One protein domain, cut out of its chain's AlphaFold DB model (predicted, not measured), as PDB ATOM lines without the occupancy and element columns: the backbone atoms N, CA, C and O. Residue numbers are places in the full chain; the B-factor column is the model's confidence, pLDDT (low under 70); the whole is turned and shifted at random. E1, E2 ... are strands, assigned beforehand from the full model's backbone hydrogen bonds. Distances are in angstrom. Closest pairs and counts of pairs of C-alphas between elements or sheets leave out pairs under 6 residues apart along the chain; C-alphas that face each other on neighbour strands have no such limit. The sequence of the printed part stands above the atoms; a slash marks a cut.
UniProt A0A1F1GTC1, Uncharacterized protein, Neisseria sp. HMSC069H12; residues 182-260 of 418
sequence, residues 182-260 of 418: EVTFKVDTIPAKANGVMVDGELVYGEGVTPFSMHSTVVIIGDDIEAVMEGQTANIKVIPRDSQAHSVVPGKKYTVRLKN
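What this domain is: This is residues 182 to 260 of the 418 residues of an uncharacterized protein of Neisseria sp. HMSC069H12 (UniProt A0A1F1GTC1). Six antiparallel strands make a small closed barrel, running E1, E2, E5, E4, E3, E6 and back to E1, with two long links paired at residues 189 to 190 and 246 to 247. The 79 residues hold no named helix; the class is all strand, with 38 residues in E1 to E6, under half. It is compact, radius of gyration of the C-alphas 11.5 A, spanning 35 by 24 by 20 A.

Where its parts are: Find C-alpha 182 at (-10.084, -11.441, -49.049), where E1, residues 182 to 185, begins. E2 is 199 to 205, 19.0 A; E3, 214 to 221, bends by 86 degrees at 217; E4 is 225 to 231, 18.3 A; E5 is 235 to 240; E6, 253 to 258, ends at (-11.396, -5.355, -58.886).

How they stand to each other: E3, E4, E5 form a meander, each strand the antiparallel neighbour of the one before; look for N 219 and O 227, 2.9 A, and N 237 and O 230, 2.8 A. E2 E3 E4 E5 and E3 E4 E5 E6 are Greek keys, four strands in a row of which three are a meander and the first is the antiparallel neighbour of the fourth: N 199 and O 238 are 2.8 A apart between E2 and E5, N 220 and O 257 2.9 A between E3 and E6. E1 and E2 form a hairpin, N 184 and O 202 at 2.9 A. E6 and E1 have N 254 and O 183 at 2.9 A.

The domain as a whole: The printed part has no cut. Links E1 to E2 and E5 to E6 are long. Residues 206 to 215 and 231 to 233 have pLDDT under 70.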
ATOM      1  N   GLU A 182      -8.948 -11.686 -49.928       91.50
ATOM      2  CA  GLU A 182     -10.084 -11.441 -49.049       91.50
ATOM      3  C   GLU A 182      -9.838 -10.174 -48.222       91.50
ATOM      4  O   GLU A 182      -8.711  -9.705 -48.101       91.50
ATOM      5  N   VAL A 183     -10.885  -9.610 -47.633       93.44
ATOM      6  CA  VAL A 183     -10.796  -8.520 -46.660       93.44
ATOM      7  C   VAL A 183     -11.582  -8.882 -45.409       93.44
ATOM      8  O   VAL A 183     -12.630  -9.529 -45.482       93.44
ATOM      9  N   THR A 184     -11.073  -8.460 -44.256       96.25
ATOM     10  CA  THR A 184     -11.758  -8.562 -42.965       96.25
ATOM     11  C   THR A 184     -11.937  -7.187 -42.339       96.25
ATOM     12  O   THR A 184     -11.181  -6.253 -42.611       96.25
ATOM     13  N   PHE A 185     -12.951  -7.077 -41.483       96.25
ATOM     14  CA  PHE A 185     -13.291  -5.857 -40.761       96.25
ATOM     15  C   PHE A 185     -13.363  -6.137 -39.264       96.25
ATOM     16  O   PHE A 185     -13.725  -7.238 -38.849       96.25
ATOM     17  N   LYS A 186     -13.054  -5.130 -38.444       94.69
ATOM     18  CA  LYS A 186     -13.314  -5.160 -36.990       94.69
ATOM     19  C   LYS A 186     -14.662  -4.540 -36.617       94.69
ATOM     20  O   LYS A 186     -15.096  -4.660 -35.477       94.69
ATOM     21  N   VAL A 187     -15.297  -3.871 -37.573       93.56
ATOM     22  CA  VAL A 187     -16.625  -3.270 -37.443       93.56
ATOM     23  C   VAL A 187     -17.698  -4.232 -37.946       93.56
ATOM     24  O   VAL A 187     -17.399  -5.180 -38.671       93.56
ATOM     25  N   ASP A 188     -18.944  -3.975 -37.566       96.12
ATOM     26  CA  ASP A 188     -20.135  -4.700 -38.023       96.12
ATOM     27  C   ASP A 188     -20.888  -3.975 -39.154       96.12
ATOM     28  O   ASP A 188     -21.868  -4.478 -39.699       96.12
ATOM     29  N   THR A 189     -20.428  -2.780 -39.531       95.44
ATOM     30  CA  THR A 189     -21.096  -1.937 -40.519       95.44
ATOM     31  C   THR A 189     -20.071  -1.182 -41.353       95.44
ATOM     32  O   THR A 189     -19.196  -0.504 -40.813       95.44
ATOM     33  N   ILE A 190     -20.218  -1.242 -42.677       95.88
ATOM     34  CA  ILE A 190     -19.622  -0.278 -43.602       95.88
ATOM     35  C   ILE A 190     -20.666   0.832 -43.814       95.88
ATOM     36  O   ILE A 190     -21.741   0.545 -44.344       95.88
ATOM     37  N   PRO A 191     -20.421   2.083 -43.383       94.81
ATOM     38  CA  PRO A 191     -21.416   3.147 -43.500       94.81
ATOM     39  C   PRO A 191     -21.723   3.515 -44.958       94.81
ATOM     40  O   PRO A 191     -20.947   3.225 -45.865       94.81
ATOM     41  N   ALA A 192     -22.835   4.221 -45.176       93.12
ATOM     42  CA  ALA A 192     -23.134   4.839 -46.466       93.12
ATOM     43  C   ALA A 192     -22.070   5.885 -46.848       93.12
ATOM     44  O   ALA A 192     -21.444   6.504 -45.982       93.12
ATOM     45  N   LYS A 193     -21.907   6.134 -48.152       93.25
ATOM     46  CA  LYS A 193     -20.987   7.144 -48.680       93.25
ATOM     47  C   LYS A 193     -21.299   8.521 -48.091       93.25
ATOM     48  O   LYS A 193     -22.415   9.032 -48.203       93.25
ATOM     49  N   ALA A 194     -20.285   9.151 -47.518       83.88
ATOM     50  CA  ALA A 194     -20.308  10.550 -47.119       83.88
ATOM     51  C   ALA A 194     -18.875  11.096 -47.095       83.88
ATOM     52  O   ALA A 194     -17.905  10.337 -47.051       83.88
ATOM     53  N   ASN A 195     -18.735  12.422 -47.141       84.69
ATOM     54  CA  ASN A 195     -17.422  13.061 -47.143       84.69
ATOM     55  C   ASN A 195     -16.619  12.674 -45.893       84.69
ATOM     56  O   ASN A 195     -17.089  12.853 -44.771       84.69
ATOM     57  N   GLY A 196     -15.400  12.172 -46.103       83.06
ATOM     58  CA  GLY A 196     -14.478  11.794 -45.030       83.06
ATOM     59  C   GLY A 196     -14.787  10.463 -44.338       83.06
ATOM     60  O   GLY A 196     -14.071  10.101 -43.409       83.06
ATOM     61  N   VAL A 197     -15.813   9.720 -44.769       89.31
ATOM     62  CA  VAL A 197     -16.107   8.394 -44.213       89.31
ATOM     63  C   VAL A 197     -15.118   7.369 -44.751       89.31
ATOM     64  O   VAL A 197     -14.971   7.204 -45.960       89.31
ATOM     65  N   MET A 198     -14.473   6.654 -43.833       93.56
ATOM     66  CA  MET A 198     -13.560   5.553 -44.121       93.56
ATOM     67  C   MET A 198     -13.718   4.474 -43.052       93.56
ATOM     68  O   MET A 198     -14.008   4.778 -41.894       93.56
ATOM     69  N   VAL A 199     -13.493   3.224 -43.437       95.00
ATOM     70  CA  VAL A 199     -13.504   2.059 -42.552       95.00
ATOM     71  C   VAL A 199     -12.154   1.366 -42.636       95.00
ATOM     72  O   VAL A 199     -11.610   1.194 -43.724       95.00
ATOM     73  N   ASP A 200     -11.611   0.959 -41.495       94.81
ATOM     74  CA  ASP A 200     -10.403   0.139 -41.466       94.81
ATOM     75  C   ASP A 200     -10.713  -1.292 -41.904       94.81
ATOM     76  O   ASP A 200     -11.610  -1.941 -41.358       94.81
ATOM     77  N   GLY A 201      -9.944  -1.783 -42.872       92.06
ATOM     78  CA  GLY A 201      -9.972  -3.167 -43.323       92.06
ATOM     79  C   GLY A 201      -8.579  -3.786 -43.313       92.06
ATOM     80  O   GLY A 201      -7.567  -3.085 -43.373       92.06
ATOM     81  N   GLU A 202      -8.537  -5.111 -43.266       92.19
ATOM     82  CA  GLU A 202      -7.307  -5.890 -43.388       92.19
ATOM     83  C   GLU A 202      -7.437  -6.877 -44.551       92.19
ATOM     84  O   GLU A 202      -8.309  -7.751 -44.537       92.19
ATOM     85  N   LEU A 203      -6.585  -6.718 -45.568       87.00
ATOM     86  CA  LEU A 203      -6.454  -7.649 -46.683       87.00
ATOM     87  C   LEU A 203      -5.815  -8.953 -46.209       87.00
ATOM     88  O   LEU A 203      -4.759  -8.963 -45.578       87.00
ATOM     89  N   VAL A 204      -6.437 -10.059 -46.587       85.69
ATOM     90  CA  VAL A 204      -5.981 -11.415 -46.321       85.69
ATOM     91  C   VAL A 204      -5.538 -12.023 -47.644       85.69
ATOM     92  O   VAL A 204      -6.342 -12.294 -48.537       85.69
ATOM     93  N   TYR A 205      -4.232 -12.218 -47.764       77.81
ATOM     94  CA  TYR A 205      -3.601 -12.781 -48.948       77.81
ATOM     95  C   TYR A 205      -3.511 -14.304 -48.822       77.81
ATOM     96  O   TYR A 205      -3.063 -14.821 -47.798       77.81
ATOM     97  N   GLY A 206      -3.940 -15.019 -49.863       66.50
ATOM     98  CA  GLY A 206      -3.764 -16.466 -49.954       66.50
ATOM     99  C   GLY A 206      -2.303 -16.874 -50.165       66.50
ATOM    100  O   GLY A 206      -1.420 -16.048 -50.410       66.50
ATOM    101  N   GLU A 207      -2.043 -18.179 -50.105       58.38
ATOM    102  CA  GLU A 207      -0.720 -18.729 -50.395       58.38
ATOM    103  C   GLU A 207      -0.265 -18.354 -51.818       58.38
ATOM    104  O   GLU A 207      -1.014 -18.462 -52.789       58.38
ATOM    105  N   GLY A 208       0.971 -17.866 -51.954       51.50
ATOM    106  CA  GLY A 208       1.537 -17.478 -53.250       51.50
ATOM    107  C   GLY A 208       1.003 -16.164 -53.836       51.50
ATOM    108  O   GLY A 208       1.385 -15.816 -54.962       51.50
ATOM    109  N   VAL A 209       0.168 -15.428 -53.094       56.50
ATOM    110  CA  VAL A 209      -0.229 -14.050 -53.404       56.50
ATOM    111  C   VAL A 209       0.811 -13.104 -52.819       56.50
ATOM    112  O   VAL A 209       1.139 -13.164 -51.637       56.50
ATOM    113  N   THR A 210       1.360 -12.219 -53.642       57.12
ATOM    114  CA  THR A 210       2.213 -11.156 -53.107       57.12
ATOM    115  C   THR A 210       1.356  -9.957 -52.739       57.12
ATOM    116  O   THR A 210       0.534  -9.551 -53.564       57.12
ATOM    117  N   PRO A 211       1.572  -9.361 -51.555       60.09
ATOM    118  CA  PRO A 211       0.916  -8.122 -51.184       60.09
ATOM    119  C   PRO A 211       1.129  -7.046 -52.247       60.09
ATOM    120  O   PRO A 211       2.219  -6.911 -52.808       60.09
ATOM    121  N   PHE A 212       0.088  -6.276 -52.514       62.81
ATOM    122  CA  PHE A 212       0.119  -5.205 -53.496       62.81
ATOM    123  C   PHE A 212      -0.483  -3.947 -52.886       62.81
ATOM    124  O   PHE A 212      -1.319  -4.009 -51.987       62.81
ATOM    125  N   SER A 213      -0.029  -2.795 -53.367       62.91
ATOM    126  CA  SER A 213      -0.592  -1.519 -52.949       62.91
ATOM    127  C   SER A 213      -1.931  -1.296 -53.638       62.91
ATOM    128  O   SER A 213      -2.040  -1.413 -54.860       62.91
ATOM    129  N   MET A 214      -2.930  -0.908 -52.856       66.62
ATOM    130  CA  MET A 214      -4.189  -0.379 -53.356       66.62
ATOM    131  C   MET A 214      -4.066   1.141 -53.424       66.62
ATOM    132  O   MET A 214      -3.961   1.812 -52.400       66.62
ATOM    133  N   HIS A 215      -4.049   1.704 -54.631       65.81
ATOM    134  CA  HIS A 215      -4.002   3.153 -54.843       65.81
ATOM    135  C   HIS A 215      -5.376   3.638 -55.285       65.81
ATOM    136  O   HIS A 215      -5.682   3.618 -56.477       65.81
ATOM    137  N   SER A 216      -6.225   3.993 -54.317       71.81
ATOM    138  CA  SER A 216      -7.614   4.415 -54.550       71.81
ATOM    139  C   SER A 216      -8.321   3.513 -55.574       71.81
ATOM    140  O   SER A 216      -8.886   3.958 -56.573       71.81
ATOM    141  N   THR A 217      -8.224   2.207 -55.346       76.56
ATOM    142  CA  THR A 217      -8.652   1.179 -56.289       76.56
ATOM    143  C   THR A 217     -10.108   0.828 -56.046       76.56
ATOM    144  O   THR A 217     -10.487   0.490 -54.927       76.56
ATOM    145  N   VAL A 218     -10.931   0.911 -57.093       85.12
ATOM    146  CA  VAL A 218     -12.346   0.542 -56.991       85.12
ATOM    147  C   VAL A 218     -12.479  -0.977 -56.996       85.12
ATOM    148  O   VAL A 218     -11.982  -1.653 -57.902       85.12
ATOM    149  N   VAL A 219     -13.168  -1.498 -55.990       89.62
ATOM    150  CA  VAL A 219     -13.356  -2.929 -55.752       89.62
ATOM    151  C   VAL A 219     -14.816  -3.259 -55.498       89.62
ATOM    152  O   VAL A 219     -15.606  -2.386 -55.132       89.62
ATOM    153  N   ILE A 220     -15.126  -4.543 -55.638       91.50
ATOM    154  CA  ILE A 220     -16.337  -5.158 -55.110       91.50
ATOM    155  C   ILE A 220     -15.929  -6.087 -53.965       91.50
ATOM    156  O   ILE A 220     -15.073  -6.956 -54.153       91.50
ATOM    157  N   ILE A 221     -16.518  -5.871 -52.791       93.50
ATOM    158  CA  ILE A 221     -16.323  -6.679 -51.584       93.50
ATOM    159  C   ILE A 221     -17.524  -7.611 -51.427       93.50
ATOM    160  O   ILE A 221     -18.670  -7.169 -51.475       93.50
ATOM    161  N   GLY A 222     -17.264  -8.901 -51.230       90.94
ATOM    162  CA  GLY A 222     -18.293  -9.930 -51.314       90.94
ATOM    163  C   GLY A 222     -18.914  -9.946 -52.709       90.94
ATOM    164  O   GLY A 222     -18.195  -9.954 -53.713       90.94
ATOM    165  N   ASP A 223     -20.242  -9.925 -52.758       86.12
ATOM    166  CA  ASP A 223     -20.989 -10.011 -54.011       86.12
ATOM    167  C   ASP A 223     -21.335  -8.629 -54.596       86.12
ATOM    168  O   ASP A 223     -21.352  -8.475 -55.823       86.12
ATOM    169  N   ASP A 224     -21.561  -7.617 -53.748       89.81
ATOM    170  CA  ASP A 224     -22.278  -6.393 -54.127       89.81
ATOM    171  C   ASP A 224     -21.793  -5.078 -53.487       89.81
ATOM    172  O   ASP A 224     -22.260  -4.018 -53.902       89.81
ATOM    173  N   ILE A 225     -20.847  -5.090 -52.540       93.44
ATOM    174  CA  ILE A 225     -20.414  -3.857 -51.861       93.44
ATOM    175  C   ILE A 225     -19.367  -3.127 -52.712       93.44
ATOM    176  O   ILE A 225     -18.218  -3.571 -52.801       93.44
ATOM    177  N   GLU A 226     -19.724  -1.981 -53.299       93.75
ATOM    178  CA  GLU A 226     -18.770  -1.159 -54.052       93.75
ATOM    179  C   GLU A 226     -18.004  -0.207 -53.117       93.75
ATOM    180  O   GLU A 226     -18.570   0.619 -52.391       93.75
ATOM    181  N   ALA A 227     -16.673  -0.275 -53.167       93.25
ATOM    182  CA  ALA A 227     -15.804   0.563 -52.348       93.25
ATOM    183  C   ALA A 227     -14.558   1.023 -53.109       93.25
ATOM    184  O   ALA A 227     -14.188   0.472 -54.146       93.25
ATOM    185  N   VAL A 228     -13.894   2.048 -52.580       89.00
ATOM    186  CA  VAL A 228     -12.496   2.341 -52.903       89.00
ATOM    187  C   VAL A 228     -11.630   1.787 -51.782       89.00
ATOM    188  O   VAL A 228     -11.896   2.064 -50.617       89.00
ATOM    189  N   MET A 229     -10.583   1.044 -52.124       87.19
ATOM    190  CA  MET A 229      -9.542   0.662 -51.174       87.19
ATOM    191  C   MET A 229      -8.280   1.482 -51.411       87.19
ATOM    192  O   MET A 229      -7.844   1.662 -52.552       87.19
ATOM    193  N   GLU A 230      -7.673   1.945 -50.327       80.50
ATOM    194  CA  GLU A 230      -6.361   2.582 -50.343       80.50
ATOM    195  C   GLU A 230      -5.460   2.025 -49.236       80.50
ATOM    196  O   GLU A 230      -5.893   1.810 -48.108       80.50
ATOM    197  N   GLY A 231      -4.193   1.774 -49.554       67.44
ATOM    198  CA  GLY A 231      -3.202   1.314 -48.588       67.44
ATOM    199  C   GLY A 231      -1.996   0.661 -49.249       67.44
ATOM    200  O   GLY A 231      -2.086   0.079 -50.327       67.44
ATOM    201  N   GLN A 232      -0.844   0.775 -48.591       61.16
ATOM    202  CA  GLN A 232       0.427   0.185 -49.033       61.16
ATOM    203  C   GLN A 232       0.754  -1.128 -48.301       61.16
ATOM    204  O   GLN A 232       1.808  -1.718 -48.520       61.16
ATOM    205  N   THR A 233      -0.126  -1.570 -47.399       68.69
ATOM    206  CA  THR A 233       0.048  -2.779 -46.582       68.69
ATOM    207  C   THR A 233      -1.246  -3.591 -46.567       68.69
ATOM    208  O   THR A 233      -2.222  -3.212 -47.210       68.69
ATOM    209  N   ALA A 234      -1.278  -4.695 -45.814       79.38
ATOM    210  CA  ALA A 234      -2.524  -5.414 -45.549       79.38
ATOM    211  C   ALA A 234      -3.580  -4.515 -44.884       79.38
ATOM    212  O   ALA A 234      -4.762  -4.647 -45.180       79.38
ATOM    213  N   ASN A 235      -3.158  -3.565 -44.045       85.06
ATOM    214  CA  ASN A 235      -4.058  -2.566 -43.486       85.06
ATOM    215  C   ASN A 235      -4.390  -1.527 -44.554       85.06
ATOM    216  O   ASN A 235      -3.502  -0.836 -45.070       85.06
ATOM    217  N   ILE A 236      -5.677  -1.419 -44.848       87.25
ATOM    218  CA  ILE A 236      -6.229  -0.541 -45.869       87.25
ATOM    219  C   ILE A 236      -7.338   0.326 -45.278       87.25
ATOM    220  O   ILE A 236      -7.992  -0.038 -44.298       87.25
ATOM    221  N   LYS A 237      -7.583   1.470 -45.912       92.31
ATOM    222  CA  LYS A 237      -8.819   2.227 -45.742       92.31
ATOM    223  C   LYS A 237      -9.796   1.812 -46.828       92.31
ATOM    224  O   LYS A 237      -9.449   1.749 -48.007       92.31
ATOM    225  N   VAL A 238     -11.022   1.538 -46.411       93.00
ATOM    226  CA  VAL A 238     -12.162   1.228 -47.266       93.00
ATOM    227  C   VAL A 238     -13.095   2.431 -47.249       93.00
ATOM    228  O   VAL A 238     -13.664   2.781 -46.217       93.00
ATOM    229  N   ILE A 239     -13.234   3.082 -48.397       94.06
ATOM    230  CA  ILE A 239     -14.080   4.255 -48.594       94.06
ATOM    231  C   ILE A 239     -15.366   3.777 -49.285       94.06
ATOM    232  O   ILE A 239     -15.303   3.348 -50.444       94.06
ATOM    233  N   PRO A 240     -16.527   3.814 -48.609       93.19
ATOM    234  CA  PRO A 240     -17.782   3.346 -49.188       93.19
ATOM    235  C   PRO A 240     -18.201   4.206 -50.382       93.19
ATOM    236  O   PRO A 240     -18.104   5.437 -50.342       93.19
ATOM    237  N   ARG A 241     -18.693   3.567 -51.450       93.00
ATOM    238  CA  ARG A 241     -19.204   4.263 -52.647       93.00
ATOM    239  C   ARG A 241     -20.723   4.224 -52.780       93.00
ATOM    240  O   ARG A 241     -21.273   5.015 -53.553       93.00
ATOM    241  N   ASP A 242     -21.386   3.384 -51.997       91.38
ATOM    242  CA  ASP A 242     -22.831   3.187 -52.046       91.38
ATOM    243  C   ASP A 242     -23.576   4.177 -51.155       91.38
ATOM    244  O   ASP A 242     -23.084   4.612 -50.120       91.38
ATOM    245  N   SER A 243     -24.793   4.560 -51.543       90.00
ATOM    246  CA  SER A 243     -25.639   5.453 -50.735       90.00
ATOM    247  C   SER A 243     -26.296   4.763 -49.537       90.00
ATOM    248  O   SER A 243     -26.951   5.434 -48.744       90.00
ATOM    249  N   GLN A 244     -26.160   3.443 -49.421       92.56
ATOM    250  CA  GLN A 244     -26.682   2.647 -48.315       92.56
ATOM    251  C   GLN A 244     -25.525   2.072 -47.497       92.56
ATOM    252  O   GLN A 244     -24.444   1.832 -48.030       92.56
ATOM    253  N   ALA A 245     -25.754   1.902 -46.195       93.44
ATOM    254  CA  ALA A 245     -24.822   1.195 -45.329       93.44
ATOM    255  C   ALA A 245     -24.968  -0.315 -45.536       93.44
ATOM    256  O   ALA A 245     -26.071  -0.806 -45.777       93.44
ATOM    257  N   HIS A 246     -23.866  -1.036 -45.376       95.88
ATOM    258  CA  HIS A 246     -23.800  -2.482 -45.536       95.88
ATOM    259  C   HIS A 246     -23.419  -3.143 -44.220       95.88
ATOM    260  O   HIS A 246     -22.446  -2.742 -43.576       95.88
ATOM    261  N   SER A 247     -24.164  -4.170 -43.822       95.06
ATOM    262  CA  SER A 247     -23.805  -4.982 -42.662       95.06
ATOM    263  C   SER A 247     -22.648  -5.910 -43.012       95.06
ATOM    264  O   SER A 247     -22.701  -6.658 -43.987       95.06
ATOM    265  N   VAL A 248     -21.623  -5.893 -42.174       96.00
ATOM    266  CA  VAL A 248     -20.512  -6.841 -42.205       96.00
ATOM    267  C   VAL A 248     -20.421  -7.540 -40.851       96.00
ATOM    268  O   VAL A 248     -21.098  -7.200 -39.890       96.00
ATOM    269  N   VAL A 249     -19.608  -8.581 -40.768       96.56
ATOM    270  CA  VAL A 249     -19.446  -9.378 -39.550       96.56
ATOM    271  C   VAL A 249     -17.990  -9.241 -39.135       96.56
ATOM    272  O   VAL A 249     -17.128  -9.590 -39.949       96.56
ATOM    273  N   PRO A 250     -17.700  -8.754 -37.914       95.88
ATOM    274  CA  PRO A 250     -16.334  -8.637 -37.435       95.88
ATOM    275  C   PRO A 250     -15.576  -9.964 -37.572       95.88
ATOM    276  O   PRO A 250     -16.075 -11.020 -37.184       95.88
ATOM    277  N   GLY A 251     -14.384  -9.919 -38.164       92.19
ATOM    278  CA  GLY A 251     -13.528 -11.087 -38.396       92.19
ATOM    279  C   GLY A 251     -13.962 -12.025 -39.532       92.19
ATOM    280  O   GLY A 251     -13.187 -12.908 -39.901       92.19
ATOM    281  N   LYS A 252     -15.149 -11.849 -40.133       95.88
ATOM    282  CA  LYS A 252     -15.531 -12.604 -41.337       95.88
ATOM    283  C   LYS A 252     -14.715 -12.114 -42.533       95.88
ATOM    284  O   LYS A 252     -14.523 -10.912 -42.713       95.88
ATOM    285  N   LYS A 253     -14.270 -13.064 -43.355       95.31
ATOM    286  CA  LYS A 253     -13.581 -12.801 -44.618       95.31
ATOM    287  C   LYS A 253     -14.584 -12.604 -45.750       95.31
ATOM    288  O   LYS A 253     -15.568 -13.339 -45.848       95.31
ATOM    289  N   TYR A 254     -14.319 -11.612 -46.586       95.19
ATOM    290  CA  TYR A 254     -15.098 -11.294 -47.775       95.19
ATOM    291  C   TYR A 254     -14.173 -11.300 -48.979       95.19
ATOM    292  O   TYR A 254     -13.107 -10.694 -48.923       95.19
ATOM    293  N   THR A 255     -14.573 -11.945 -50.070       92.69
ATOM    294  CA  THR A 255     -13.821 -11.898 -51.326       92.69
ATOM    295  C   THR A 255     -13.707 -10.465 -51.825       92.69
ATOM    296  O   THR A 255     -14.657  -9.694 -51.729       92.69
ATOM    297  N   VAL A 256     -12.562 -10.108 -52.388       89.88
ATOM    298  CA  VAL A 256     -12.343  -8.813 -53.027       89.88
ATOM    299  C   VAL A 256     -11.973  -9.061 -54.475       89.88
ATOM    300  O   VAL A 256     -11.016  -9.776 -54.779       89.88
ATOM    301  N   ARG A 257     -12.713  -8.421 -55.374       87.69
ATOM    302  CA  ARG A 257     -12.389  -8.359 -56.800       87.69
ATOM    303  C   ARG A 257     -12.262  -6.911 -57.238       87.69
ATOM    304  O   ARG A 257     -12.890  -6.019 -56.666       87.69
ATOM    305  N   LEU A 258     -11.450  -6.671 -58.260       87.31
ATOM    306  CA  LEU A 258     -11.396  -5.355 -58.886       87.31
ATOM    307  C   LEU A 258     -12.715  -5.101 -59.616       87.31
ATOM    308  O   LEU A 258     -13.310  -6.023 -60.165       87.31
ATOM    309  N   LYS A 259     -13.180  -3.848 -59.629       81.50
ATOM    310  CA  LYS A 259     -14.394  -3.491 -60.378       81.50
ATOM    311  C   LYS A 259     -14.237  -3.765 -61.877       81.50
ATOM    312  O   LYS A 259     -15.178  -4.223 -62.519       81.50
ATOM    313  N   ASN A 260     -13.042  -3.504 -62.399       80.06
ATOM    314  CA  ASN A 260     -12.652  -3.861 -63.753       80.06
ATOM    315  C   ASN A 260     -11.777  -5.119 -63.666       80.06
ATOM    316  O   ASN A 260     -10.584  -5.028 -63.366       80.06
TER     317      ASN A 260